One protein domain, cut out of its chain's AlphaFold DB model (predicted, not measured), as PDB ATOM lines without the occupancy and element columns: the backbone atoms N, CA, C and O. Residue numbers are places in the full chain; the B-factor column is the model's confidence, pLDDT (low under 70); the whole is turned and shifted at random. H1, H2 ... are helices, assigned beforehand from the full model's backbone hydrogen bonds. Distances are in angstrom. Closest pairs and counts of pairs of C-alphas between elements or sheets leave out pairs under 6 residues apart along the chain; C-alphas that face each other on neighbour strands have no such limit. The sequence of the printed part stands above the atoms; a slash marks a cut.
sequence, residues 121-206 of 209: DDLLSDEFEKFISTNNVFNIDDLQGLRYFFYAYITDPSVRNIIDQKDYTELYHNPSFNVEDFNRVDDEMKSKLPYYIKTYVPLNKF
ATOM      1  N   ASP A 121      76.428  21.528 176.536       90.19
ATOM      2  CA  ASP A 121      76.716  20.125 176.222       90.19
ATOM      3  C   ASP A 121      75.638  19.497 175.334       90.19
ATOM      4  O   ASP A 121      75.968  18.786 174.386       90.19
ATOM      5  N   ASP A 122      74.367  19.831 175.571       91.00
ATOM      6  CA  ASP A 122      73.251  19.388 174.728       91.00
ATOM      7  C   ASP A 122      73.410  19.894 173.290       91.00
ATOM      8  O   ASP A 122      73.272  19.130 172.338       91.00
ATOM      9  N   LEU A 123      73.761  21.175 173.115       91.31
ATOM     10  CA  LEU A 123      74.010  21.738 171.786       91.31
ATOM     11  C   LEU A 123      75.223  21.097 171.103       91.31
ATOM     12  O   LEU A 123      75.200  20.897 169.892       91.31
ATOM     13  N   LEU A 124      76.286  20.785 171.853       93.88
ATOM     14  CA  LEU A 124      77.442  20.073 171.303       93.88
ATOM     15  C   LEU A 124      77.046  18.673 170.828       93.88
ATOM     16  O   LEU A 124      77.466  18.261 169.746       93.88
ATOM     17  N   SER A 125      76.208  17.978 171.601       94.44
ATOM     18  CA  SER A 125      75.684  16.659 171.239       94.44
ATOM     19  C   SER A 125      74.821  16.727 169.982       94.44
ATOM     20  O   SER A 125      75.057  15.965 169.048       94.44
ATOM     21  N   ASP A 126      73.889  17.683 169.905       94.25
ATOM     22  CA  ASP A 126      73.041  17.883 168.725       94.25
ATOM     23  C   ASP A 126      73.875  18.138 167.454       94.25
ATOM     24  O   ASP A 126      73.606  17.576 166.391       94.25
ATOM     25  N   GLU A 127      74.884  19.016 167.533       95.06
ATOM     26  CA  GLU A 127      75.746  19.320 166.383       95.06
ATOM     27  C   GLU A 127      76.615  18.123 165.987       95.06
ATOM     28  O   GLU A 127      76.860  17.899 164.797       95.06
ATOM     29  N   PHE A 128      77.040  17.321 166.964       95.31
ATOM     30  CA  PHE A 128      77.747  16.077 166.700       95.31
ATOM     31  C   PHE A 128      76.842  15.061 165.991       95.31
ATOM     32  O   PHE A 128      77.240  14.505 164.973       95.31
ATOM     33  N   GLU A 129      75.598  14.870 166.431       93.81
ATOM     34  CA  GLU A 129      74.641  13.976 165.759       93.81
ATOM     35  C   GLU A 129      74.382  14.380 164.298       93.81
ATOM     36  O   GLU A 129      74.332  13.525 163.404       93.81
ATOM     37  N   LYS A 130      74.298  15.689 164.018       94.12
ATOM     38  CA  LYS A 130      74.222  16.206 162.639       94.12
ATOM     39  C   LYS A 130      75.478  15.877 161.835       94.12
ATOM     40  O   LYS A 130      75.375  15.482 160.671       94.12
ATOM     41  N   PHE A 131      76.656  16.009 162.446       94.31
ATOM     42  CA  PHE A 131      77.928  15.654 161.816       94.31
ATOM     43  C   PHE A 131      77.981  14.166 161.440       94.31
ATOM     44  O   PHE A 131      78.317  13.843 160.296       94.31
ATOM     45  N   ILE A 132      77.586  13.281 162.360       92.88
ATOM     46  CA  ILE A 132      77.490  11.828 162.149       92.88
ATOM     47  C   ILE A 132      76.528  11.509 161.002       92.88
ATOM     48  O   ILE A 132      76.888  10.766 160.086       92.88
ATOM     49  N   SER A 133      75.347  12.132 161.008       90.75
ATOM     50  CA  SER A 133      74.317  11.935 159.980       90.75
ATOM     51  C   SER A 133      74.763  12.409 158.592       90.75
ATOM     52  O   SER A 133      74.403  11.811 157.584       90.75
ATOM     53  N   THR A 134      75.568  13.473 158.528       89.12
ATOM     54  CA  THR A 134      76.039  14.051 157.260       89.12
ATOM     55  C   THR A 134      77.208  13.267 156.661       89.12
ATOM     56  O   THR A 134      77.307  13.137 155.443       89.12
ATOM     57  N   ASN A 135      78.112  12.751 157.501       84.50
ATOM     58  CA  ASN A 135      79.379  12.165 157.050       84.50
ATOM     59  C   ASN A 135      79.395  10.627 157.025       84.50
ATOM     60  O   ASN A 135      80.412  10.064 156.628       84.50
ATOM     61  N   ASN A 136      78.289   9.962 157.394       75.12
ATOM     62  CA  ASN A 136      78.126   8.500 157.368       75.12
ATOM     63  C   ASN A 136      79.293   7.751 158.036       75.12
ATOM     64  O   ASN A 136      79.989   6.946 157.422       75.12
ATOM     65  N   VAL A 137      79.486   8.004 159.325       77.06
ATOM     66  CA  VAL A 137      80.576   7.474 160.167       77.06
ATOM     67  C   VAL A 137      80.464   5.983 160.551       77.06
ATOM     68  O   VAL A 137      80.982   5.561 161.579       77.06
ATOM     69  N   PHE A 138      79.775   5.160 159.759       71.06
ATOM     70  CA  PHE A 138      79.459   3.770 160.125       71.06
ATOM     71  C   PHE A 138      80.686   2.858 160.303       71.06
ATOM     72  O   PHE A 138      80.566   1.814 160.933       71.06
ATOM     73  N   ASN A 139      81.844   3.256 159.771       76.62
ATOM     74  CA  ASN A 139      83.087   2.478 159.803       76.62
ATOM     75  C   ASN A 139      84.137   3.042 160.774       76.62
ATOM     76  O   ASN A 139      85.308   2.713 160.634       76.62
ATOM     77  N   ILE A 140      83.755   3.934 161.692       83.19
ATOM     78  CA  ILE A 140      84.705   4.498 162.659       83.19
ATOM     79  C   ILE A 140      84.856   3.548 163.842       83.19
ATOM     80  O   ILE A 140      83.874   3.240 164.519       83.19
ATOM     81  N   ASP A 141      86.098   3.157 164.118       82.44
ATOM     82  CA  ASP A 141      86.434   2.244 165.212       82.44
ATOM     83  C   ASP A 141      86.241   2.895 166.594       82.44
ATOM     84  O   ASP A 141      85.711   2.267 167.513       82.44
ATOM     85  N   ASP A 142      86.616   4.173 166.746       90.75
ATOM     86  CA  ASP A 142      86.492   4.919 168.005       90.75
ATOM     87  C   ASP A 142      85.615   6.177 167.876       90.75
ATOM     88  O   ASP A 142      86.075   7.320 167.767       90.75
ATOM     89  N   LEU A 143      84.298   5.965 167.948       91.88
ATOM     90  CA  LEU A 143      83.318   7.053 167.954       91.88
ATOM     91  C   LEU A 143      83.482   7.987 169.167       91.88
ATOM     92  O   LEU A 143      83.177   9.179 169.081       91.88
ATOM     93  N   GLN A 144      83.964   7.471 170.303       93.00
ATOM     94  CA  GLN A 144      84.165   8.277 171.505       93.00
ATOM     95  C   GLN A 144      85.345   9.239 171.331       93.00
ATOM     96  O   GLN A 144      85.212  10.412 171.688       93.00
ATOM     97  N   GLY A 145      86.454   8.769 170.757       94.56
ATOM     98  CA  GLY A 145      87.605   9.596 170.392       94.56
ATOM     99  C   GLY A 145      87.217  10.693 169.401       94.56
ATOM    100  O   GLY A 145      87.545  11.864 169.602       94.56
ATOM    101  N   LEU A 146      86.404  10.353 168.395       95.12
ATOM    102  CA  LEU A 146      85.877  11.337 167.448       95.12
ATOM    103  C   LEU A 146      85.001  12.396 168.126       95.12
ATOM    104  O   LEU A 146      85.151  13.588 167.851       95.12
ATOM    105  N   ARG A 147      84.097  11.978 169.023       95.38
ATOM    106  CA  ARG A 147      83.262  12.908 169.796       95.38
ATOM    107  C   ARG A 147      84.123  13.838 170.641       95.38
ATOM    108  O   ARG A 147      83.865  15.038 170.683       95.38
ATOM    109  N   TYR A 148      85.155  13.299 171.282       95.88
ATOM    110  CA  TYR A 148      86.072  14.092 172.086       95.88
ATOM    111  C   TYR A 148      86.808  15.139 171.249       95.88
ATOM    112  O   TYR A 148      86.811  16.316 171.606       95.88
ATOM    113  N   PHE A 149      87.324  14.744 170.082       96.19
ATOM    114  CA  PHE A 149      87.955  15.672 169.149       96.19
ATOM    115  C   PHE A 149      86.986  16.761 168.664       96.19
ATOM    116  O   PHE A 149      87.337  17.943 168.652       96.19
ATOM    117  N   PHE A 150      85.741  16.396 168.341       96.06
ATOM    118  CA  PHE A 150      84.700  17.353 167.951       96.06
ATOM    119  C   PHE A 150      84.460  18.403 169.041       96.06
ATOM    120  O   PHE A 150      84.441  19.605 168.770       96.06
ATOM    121  N   TYR A 151      84.326  17.952 170.288       95.38
ATOM    122  CA  TYR A 151      84.044  18.818 171.430       95.38
ATOM    123  C   TYR A 151      85.242  19.721 171.738       95.38
ATOM    124  O   TYR A 151      85.067  20.927 171.930       95.38
ATOM    125  N   ALA A 152      86.460  19.175 171.723       95.19
ATOM    126  CA  ALA A 152      87.685  19.932 171.953       95.19
ATOM    127  C   ALA A 152      87.885  21.026 170.894       95.19
ATOM    128  O   ALA A 152      88.144  22.177 171.235       95.19
ATOM    129  N   TYR A 153      87.659  20.719 169.614       95.50
ATOM    130  CA  TYR A 153      87.816  21.689 168.526       95.50
ATOM    131  C   TYR A 153      86.824  22.871 168.620       95.50
ATOM    132  O   TYR A 153      87.144  24.014 168.261       95.50
ATOM    133  N   ILE A 154      85.607  22.630 169.123       94.31
ATOM    134  CA  ILE A 154      84.603  23.688 169.330       94.31
ATOM    135  C   ILE A 154      84.884  24.491 170.603       94.31
ATOM    136  O   ILE A 154      84.730  25.715 170.595       94.31
ATOM    137  N   THR A 155      85.281  23.832 171.689       92.06
ATOM    138  CA  THR A 155      85.367  24.470 173.008       92.06
ATOM    139  C   THR A 155      86.713  25.124 173.299       92.06
ATOM    140  O   THR A 155      86.713  26.162 173.959       92.06
ATOM    141  N   ASP A 156      87.823  24.586 172.786       93.12
ATOM    142  CA  ASP A 156      89.174  25.091 173.037       93.12
ATOM    143  C   ASP A 156      89.751  25.808 171.794       93.12
ATOM    144  O   ASP A 156      90.086  25.171 170.786       93.12
ATOM    145  N   PRO A 157      89.903  27.148 171.839       92.69
ATOM    146  CA  PRO A 157      90.552  27.906 170.774       92.69
ATOM    147  C   PRO A 157      92.010  27.495 170.523       92.69
ATOM    148  O   PRO A 157      92.470  27.591 169.387       92.69
ATOM    149  N   SER A 158      92.733  27.035 171.549       93.50
ATOM    150  CA  SER A 158      94.114  26.557 171.427       93.50
ATOM    151  C   SER A 158      94.174  25.308 170.553       93.50
ATOM    152  O   SER A 158      94.888  25.296 169.552       93.50
ATOM    153  N   VAL A 159      93.339  24.304 170.849       94.94
ATOM    154  CA  VAL A 159      93.223  23.081 170.031       94.94
ATOM    155  C   VAL A 159      92.880  23.436 168.591       94.94
ATOM    156  O   VAL A 159      93.517  22.949 167.661       94.94
ATOM    157  N   ARG A 160      91.916  24.340 168.387       94.88
ATOM    158  CA  ARG A 160      91.552  24.802 167.044       94.88
ATOM    159  C   ARG A 160      92.742  25.394 166.293       94.88
ATOM    160  O   ARG A 160      92.972  25.014 165.149       94.88
ATOM    161  N   ASN A 161      93.500  26.285 166.930       95.31
ATOM    162  CA  ASN A 161      94.666  26.922 166.318       95.31
ATOM    163  C   ASN A 161      95.741  25.894 165.945       95.31
ATOM    164  O   ASN A 161      96.236  25.919 164.820       95.31
ATOM    165  N   ILE A 162      96.041  24.966 166.855       96.06
ATOM    166  CA  ILE A 162      97.016  23.886 166.656       96.06
ATOM    167  C   ILE A 162      96.645  23.037 165.430       96.06
ATOM    168  O   ILE A 162      97.463  22.819 164.534       96.06
ATOM    169  N   ILE A 163      95.385  22.600 165.356       95.69
ATOM    170  CA  ILE A 163      94.878  21.758 164.264       95.69
ATOM    171  C   ILE A 163      94.847  22.521 162.937       95.69
ATOM    172  O   ILE A 163      95.204  21.970 161.894       95.69
ATOM    173  N   ASP A 164      94.462  23.795 162.967       95.00
ATOM    174  CA  ASP A 164      94.373  24.644 161.781       95.00
ATOM    175  C   ASP A 164      95.744  24.968 161.180       95.00
ATOM    176  O   ASP A 164      95.890  25.002 159.956       95.00
ATOM    177  N   GLN A 165      96.750  25.176 162.033       95.38
ATOM    178  CA  GLN A 165      98.140  25.398 161.631       95.38
ATOM    179  C   GLN A 165      98.882  24.093 161.316       95.38
ATOM    180  O   GLN A 165      99.965  24.136 160.734       95.38
ATOM    181  N   LYS A 166      98.280  22.941 161.643       93.62
ATOM    182  CA  LYS A 166      98.885  21.604 161.553       93.62
ATOM    183  C   LYS A 166     100.161  21.465 162.394       93.62
ATOM    184  O   LYS A 166     101.038  20.670 162.063       93.62
ATOM    185  N   ASP A 167     100.253  22.222 163.485       92.88
ATOM    186  CA  ASP A 167     101.383  22.196 164.416       92.88
ATOM    187  C   ASP A 167     101.168  21.125 165.497       92.88
ATOM    188  O   ASP A 167     101.003  21.403 166.683       92.88
ATOM    189  N   TYR A 168     101.102  19.859 165.081       92.69
ATOM    190  CA  TYR A 168     100.729  18.759 165.978       92.69
ATOM    191  C   TYR A 168     101.713  18.540 167.136       92.69
ATOM    192  O   TYR A 168     101.371  17.851 168.095       92.69
ATOM    193  N   THR A 169     102.912  19.128 167.087       93.25
ATOM    194  CA  THR A 169     103.862  19.096 168.205       93.25
ATOM    195  C   THR A 169     103.335  19.811 169.447       93.25
ATOM    196  O   THR A 169     103.609  19.374 170.563       93.25
ATOM    197  N   GLU A 170     102.498  20.833 169.284       93.69
ATOM    198  CA  GLU A 170     101.919  21.568 170.412       93.69
ATOM    199  C   GLU A 170     100.829  20.781 171.157       93.69
ATOM    200  O   GLU A 170     100.557  21.048 172.329       93.69
ATOM    201  N   LEU A 171     100.253  19.740 170.540       93.69
ATOM    202  CA  LEU A 171      99.293  18.855 171.212       93.69
ATOM    203  C   LEU A 171      99.914  18.113 172.407       93.69
ATOM    204  O   LEU A 171      99.191  17.745 173.326       93.69
ATOM    205  N   TYR A 172     101.236  17.905 172.442       92.94
ATOM    206  CA  TYR A 172     101.896  17.281 173.598       92.94
ATOM    207  C   TYR A 172     101.812  18.139 174.868       92.94
ATOM    208  O   TYR A 172     101.920  17.610 175.974       92.94
ATOM    209  N   HIS A 173     101.620  19.451 174.720       91.06
ATOM    210  CA  HIS A 173     101.580  20.405 175.827       91.06
ATOM    211  C   HIS A 173     100.159  20.868 176.167       91.06
ATOM    212  O   HIS A 173      99.975  21.601 177.141       91.06
ATOM    213  N   ASN A 174      99.150  20.466 175.388       90.88
ATOM    214  CA  ASN A 174      97.773  20.876 175.621       90.88
ATOM    215  C   ASN A 174      97.088  19.940 176.645       90.88
ATOM    216  O   ASN A 174      97.000  18.733 176.411       90.88
ATOM    217  N   PRO A 175      96.575  20.469 177.775       89.69
ATOM    218  CA  PRO A 175      95.939  19.654 178.810       89.69
ATOM    219  C   PRO A 175      94.520  19.189 178.452       89.69
ATOM    220  O   PRO A 175      94.039  18.228 179.045       89.69
ATOM    221  N   SER A 176      93.828  19.885 177.544       89.94
ATOM    222  CA  SER A 176      92.441  19.597 177.173       89.94
ATOM    223  C   SER A 176      92.347  18.543 176.072       89.94
ATOM    224  O   SER A 176      91.433  17.732 176.095       89.94
ATOM    225  N   PHE A 177      93.273  18.511 175.117       95.12
ATOM    226  CA  PHE A 177      93.261  17.546 174.018       95.12
ATOM    227  C   PHE A 177      94.685  17.304 173.533       95.12
ATOM    228  O   PHE A 177      95.338  18.228 173.041       95.12
ATOM    229  N   ASN A 178      95.158  16.066 173.677       93.94
ATOM    230  CA  ASN A 178      96.556  15.718 173.444       93.94
ATOM    231  C   ASN A 178      96.757  14.832 172.199       93.94
ATOM    232  O   ASN A 178      95.821  14.502 171.467       93.94
ATOM    233  N   VAL A 179      98.010  14.450 171.938       94.38
ATOM    234  CA  VAL A 179      98.381  13.620 170.777       94.38
ATOM    235  C   VAL A 179      97.782  12.214 170.835       94.38
ATOM    236  O   VAL A 179      97.454  11.655 169.790       94.38
ATOM    237  N   GLU A 180      97.625  11.631 172.024       93.31
ATOM    238  CA  GLU A 180      97.006  10.311 172.178       93.31
ATOM    239  C   GLU A 180      95.543  10.367 171.742       93.31
ATOM    240  O   GLU A 180      95.119   9.554 170.924       93.31
ATOM    241  N   ASP A 181      94.808  11.386 172.194       94.38
ATOM    242  CA  ASP A 181      93.417  11.616 171.801       94.38
ATOM    243  C   ASP A 181      93.274  11.872 170.299       94.38
ATOM    244  O   ASP A 181      92.371  11.337 169.652       94.38
ATOM    245  N   PHE A 182      94.199  12.639 169.720       94.56
ATOM    246  CA  PHE A 182      94.230  12.882 168.282       94.56
ATOM    247  C   PHE A 182      94.460  11.596 167.484       94.56
ATOM    248  O   PHE A 182      93.806  11.376 166.466       94.56
ATOM    249  N   ASN A 183      95.343  10.713 167.953       93.62
ATOM    250  CA  ASN A 183      95.673   9.463 167.267       93.62
ATOM    251  C   ASN A 183      94.562   8.408 167.315       93.62
ATOM    252  O   ASN A 183      94.589   7.488 166.501       93.62
ATOM    253  N   ARG A 184      93.575   8.550 168.206       93.69
ATOM    254  CA  ARG A 184      92.387   7.677 168.257       93.69
ATOM    255  C   ARG A 184      91.431   7.882 167.083       93.69
ATOM    256  O   ARG A 184      90.556   7.055 166.864       93.69
ATOM    257  N   VAL A 185      91.560   8.994 166.360       92.81
ATOM    258  CA  VAL A 185      90.677   9.355 165.248       92.81
ATOM    259  C   VAL A 185      91.328   8.998 163.914       92.81
ATOM    260  O   VAL A 185      92.503   9.294 163.691       92.81
ATOM    261  N   ASP A 186      90.555   8.430 162.993       91.38
ATOM    262  CA  ASP A 186      91.026   8.102 161.645       91.38
ATOM    263  C   ASP A 186      91.454   9.347 160.857       91.38
ATOM    264  O   ASP A 186      90.844  10.418 160.955       91.38
ATOM    265  N   ASP A 187      92.469   9.203 160.003       90.50
ATOM    266  CA  ASP A 187      93.047  10.320 159.239       90.50
ATOM    267  C   ASP A 187      92.045  11.018 158.309       90.50
ATOM    268  O   ASP A 187      92.091  12.240 158.118       90.50
ATOM    269  N   GLU A 188      91.081  10.261 157.783       90.44
ATOM    270  CA  GLU A 188      89.977  10.810 156.998       90.44
ATOM    271  C   GLU A 188      89.136  11.791 157.831       90.44
ATOM    272  O   GLU A 188      88.822  12.902 157.389       90.44
ATOM    273  N   MET A 189      88.817  11.417 159.070       91.62
ATOM    274  CA  MET A 189      87.989  12.220 159.969       91.62
ATOM    275  C   MET A 189      88.754  13.395 160.564       91.62
ATOM    276  O   MET A 189      88.180  14.481 160.682       91.62
ATOM    277  N   LYS A 190      90.060  13.231 160.821       93.00
ATOM    278  CA  LYS A 190      90.959  14.333 161.202       93.00
ATOM    279  C   LYS A 190      90.906  15.498 160.211       93.00
ATOM    280  O   LYS A 190      91.031  16.650 160.615       93.00
ATOM    281  N   SER A 191      90.677  15.207 158.928       91.62
ATOM    282  CA  SER A 191      90.545  16.221 157.875       91.62
ATOM    283  C   SER A 191      89.109  16.735 157.709       91.62
ATOM    284  O   SER A 191      88.893  17.939 157.552       91.62
ATOM    285  N   LYS A 192      88.110  15.841 157.753       93.25
ATOM    286  CA  LYS A 192      86.693  16.195 157.545       93.25
ATOM    287  C   LYS A 192      86.102  17.029 158.678       93.25
ATOM    288  O   LYS A 192      85.333  17.953 158.416       93.25
ATOM    289  N   LEU A 193      86.446  16.713 159.925       94.69
ATOM    290  CA  LEU A 193      85.832  17.325 161.101       94.69
ATOM    291  C   LEU A 193      86.107  18.837 161.193       94.69
ATOM    292  O   LEU A 193      85.133  19.594 161.262       94.69
ATOM    293  N   PRO A 194      87.364  19.326 161.100       95.44
ATOM    294  CA  PRO A 194      87.635  20.765 161.106       95.44
ATOM    295  C   PRO A 194      86.920  21.505 159.971       95.44
ATOM    296  O   PRO A 194      86.380  22.594 160.173       95.44
ATOM    297  N   TYR A 195      86.866  20.897 158.781       94.19
ATOM    298  CA  TYR A 195      86.191  21.472 157.618       94.19
ATOM    299  C   TYR A 195      84.678  21.608 157.833       94.19
ATOM    300  O   TYR A 195      84.108  22.674 157.582       94.19
ATOM    301  N   TYR A 196      84.027  20.556 158.336       95.00
ATOM    302  CA  TYR A 196      82.600  20.584 158.645       95.00
ATOM    303  C   TYR A 196      82.280  21.665 159.678       95.00
ATOM    304  O   TYR A 196      81.396  22.489 159.449       95.00
ATOM    305  N   ILE A 197      83.030  21.706 160.785       95.19
ATOM    306  CA  ILE A 197      82.775  22.658 161.872       95.19
ATOM    307  C   ILE A 197      82.900  24.098 161.368       95.19
ATOM    308  O   ILE A 197      82.011  24.908 161.613       95.19
ATOM    309  N   LYS A 198      83.951  24.410 160.600       94.25
ATOM    310  CA  LYS A 198      84.147  25.743 160.006       94.25
ATOM    311  C   LYS A 198      83.030  26.165 159.055       94.25
ATOM    312  O   LYS A 198      82.755  27.355 158.937       94.25
ATOM    313  N   THR A 199      82.421  25.204 158.366       94.19
ATOM    314  CA  THR A 199      81.422  25.476 157.327       94.19
ATOM    315  C   THR A 199      80.013  25.592 157.904       94.19
ATOM    316  O   THR A 199      79.249  26.458 157.485       94.19
ATOM    317  N   TYR A 200      79.662  24.730 158.861       93.25
ATOM    318  CA  TYR A 200      78.270  24.534 159.273       93.25
ATOM    319  C   TYR A 200      77.986  24.911 160.727       93.25
ATOM    320  O   TYR A 200      76.831  25.180 161.061       93.25
ATOM    321  N   VAL A 201      78.999  24.957 161.597       93.06
ATOM    322  CA  VAL A 201      78.787  25.158 163.035       93.06
ATOM    323  C   VAL A 201      79.084  26.612 163.423       93.06
ATOM    324  O   VAL A 201      80.227  27.065 163.336       93.06
ATOM    325  N   PRO A 202      78.089  27.374 163.912       89.31
ATOM    326  CA  PRO A 202      78.302  28.745 164.364       89.31
ATOM    327  C   PRO A 202      79.001  28.767 165.733       89.31
ATOM    328  O   PRO A 202      78.356  28.801 166.782       89.31
ATOM    329  N   LEU A 203      80.337  28.797 165.722       88.25
ATOM    330  CA  LEU A 203      81.196  28.717 166.916       88.25
ATOM    331  C   LEU A 203      80.883  29.773 167.989       88.25
ATOM    332  O   LEU A 203      81.020  29.498 169.179       88.25
ATOM    333  N   ASN A 204      80.380  30.943 167.587       84.88
ATOM    334  CA  ASN A 204      79.975  32.018 168.499       84.88
ATOM    335  C   ASN A 204      78.921  31.586 169.533       84.88
ATOM    336  O   ASN A 204      78.825  32.208 170.586       84.88
ATOM    337  N   LYS A 205      78.145  30.529 169.256       82.56
ATOM    338  CA  LYS A 205      77.152  29.987 170.199       82.56
ATOM    339  C   LYS A 205      77.775  29.227 171.377       82.56
ATOM    340  O   LYS A 205      77.113  29.059 172.396       82.56
ATOM    341  N   PHE A 206      79.018  28.767 171.233       83.88
ATOM    342  CA  PHE A 206      79.698  27.893 172.197       83.88
ATOM    343  C   PHE A 206      80.791  28.597 173.003       83.88
ATOM    344  O   PHE A 206      81.277  28.041 173.993       83.88
TER     345      PHE A 206
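This is residues 121 to 206 of the 209 residues of an uncharacterized protein of Filimonas sp (UniProt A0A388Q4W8). Helix H2 runs through the middle of a small helical body, with H1 on one side of it and H6 crossing it at a slant over another side. On the side away from H1, H3 and H4 fold back on each other as a helical hairpin, and the short H5 leads from there back to the first half of H2. The printed part has 86 residues with six named helices, H1 to H6 in order along the chain, and no named strand; the class is all helix. It is compact, with a radius of gyration of the C-alphas of 12.1 A, and spans 32 by 30 by 20 A.

The longest helix by residues, H1, residues 121 to 135, only just touches H2, residues 143 to 155, with 3 pairs of C-alphas within 8 A. H1 touches H2 with residues 124 to 128 alone, and H2 touches H1 with residues 147 to 151 alone; the closest C-alphas, those of Leu 124 and Tyr 151, are 6.7 A apart. The two run opposite ways at a steep tilt of 60 degrees. H2 is the hub, touching four other helices. It touches H6, residues 187 to 200, the same way at a steep tilt of 41 degrees, with the C-alphas of Phe 150 and Leu 193 closest at 6.9 A. With its residues 145 to 149 alone H2 touches H5, residues 179 to 183; the C-alphas of Gly 145 and Asp 181 are closest, 6.3 A apart. H2 and H3, residues 157 to 165, touch only at the corner by their link, about perpendicular at 75 degrees, with Tyr 153 and Arg 160 closest at 5.1 A between C-alphas. H3 and H4, residues 168 to 173, form a hairpin, opposite ways at a shallow tilt of 27 degrees, with the C-alphas of Ile 162 and Tyr 168 closest at 6.4 A. H1 is apart from H3, H4 and H5. Every O i to N i+4 pair is within hydrogen-bond range in H1, H2, H3 and H5, against 8 of 10 in H6 and 0 of 2 in H4, where 3 of 3 O i to N i+3 pairs are.

H1 begins at C-alpha 121, (76.716, 20.125, 176.222), and measures 20.9 A from first to last C-alpha. H2 measures 18.3 A, H3 12.1 A and H6 20.5 A. H6 ends at C-alpha 200, (78.270, 24.534, 159.273).

The C-alphas of Ser 133 and His 173, the two farthest apart, are 32.7 A apart. The printed part has no cut and no long link. No printed residue has a pLDDT under 70.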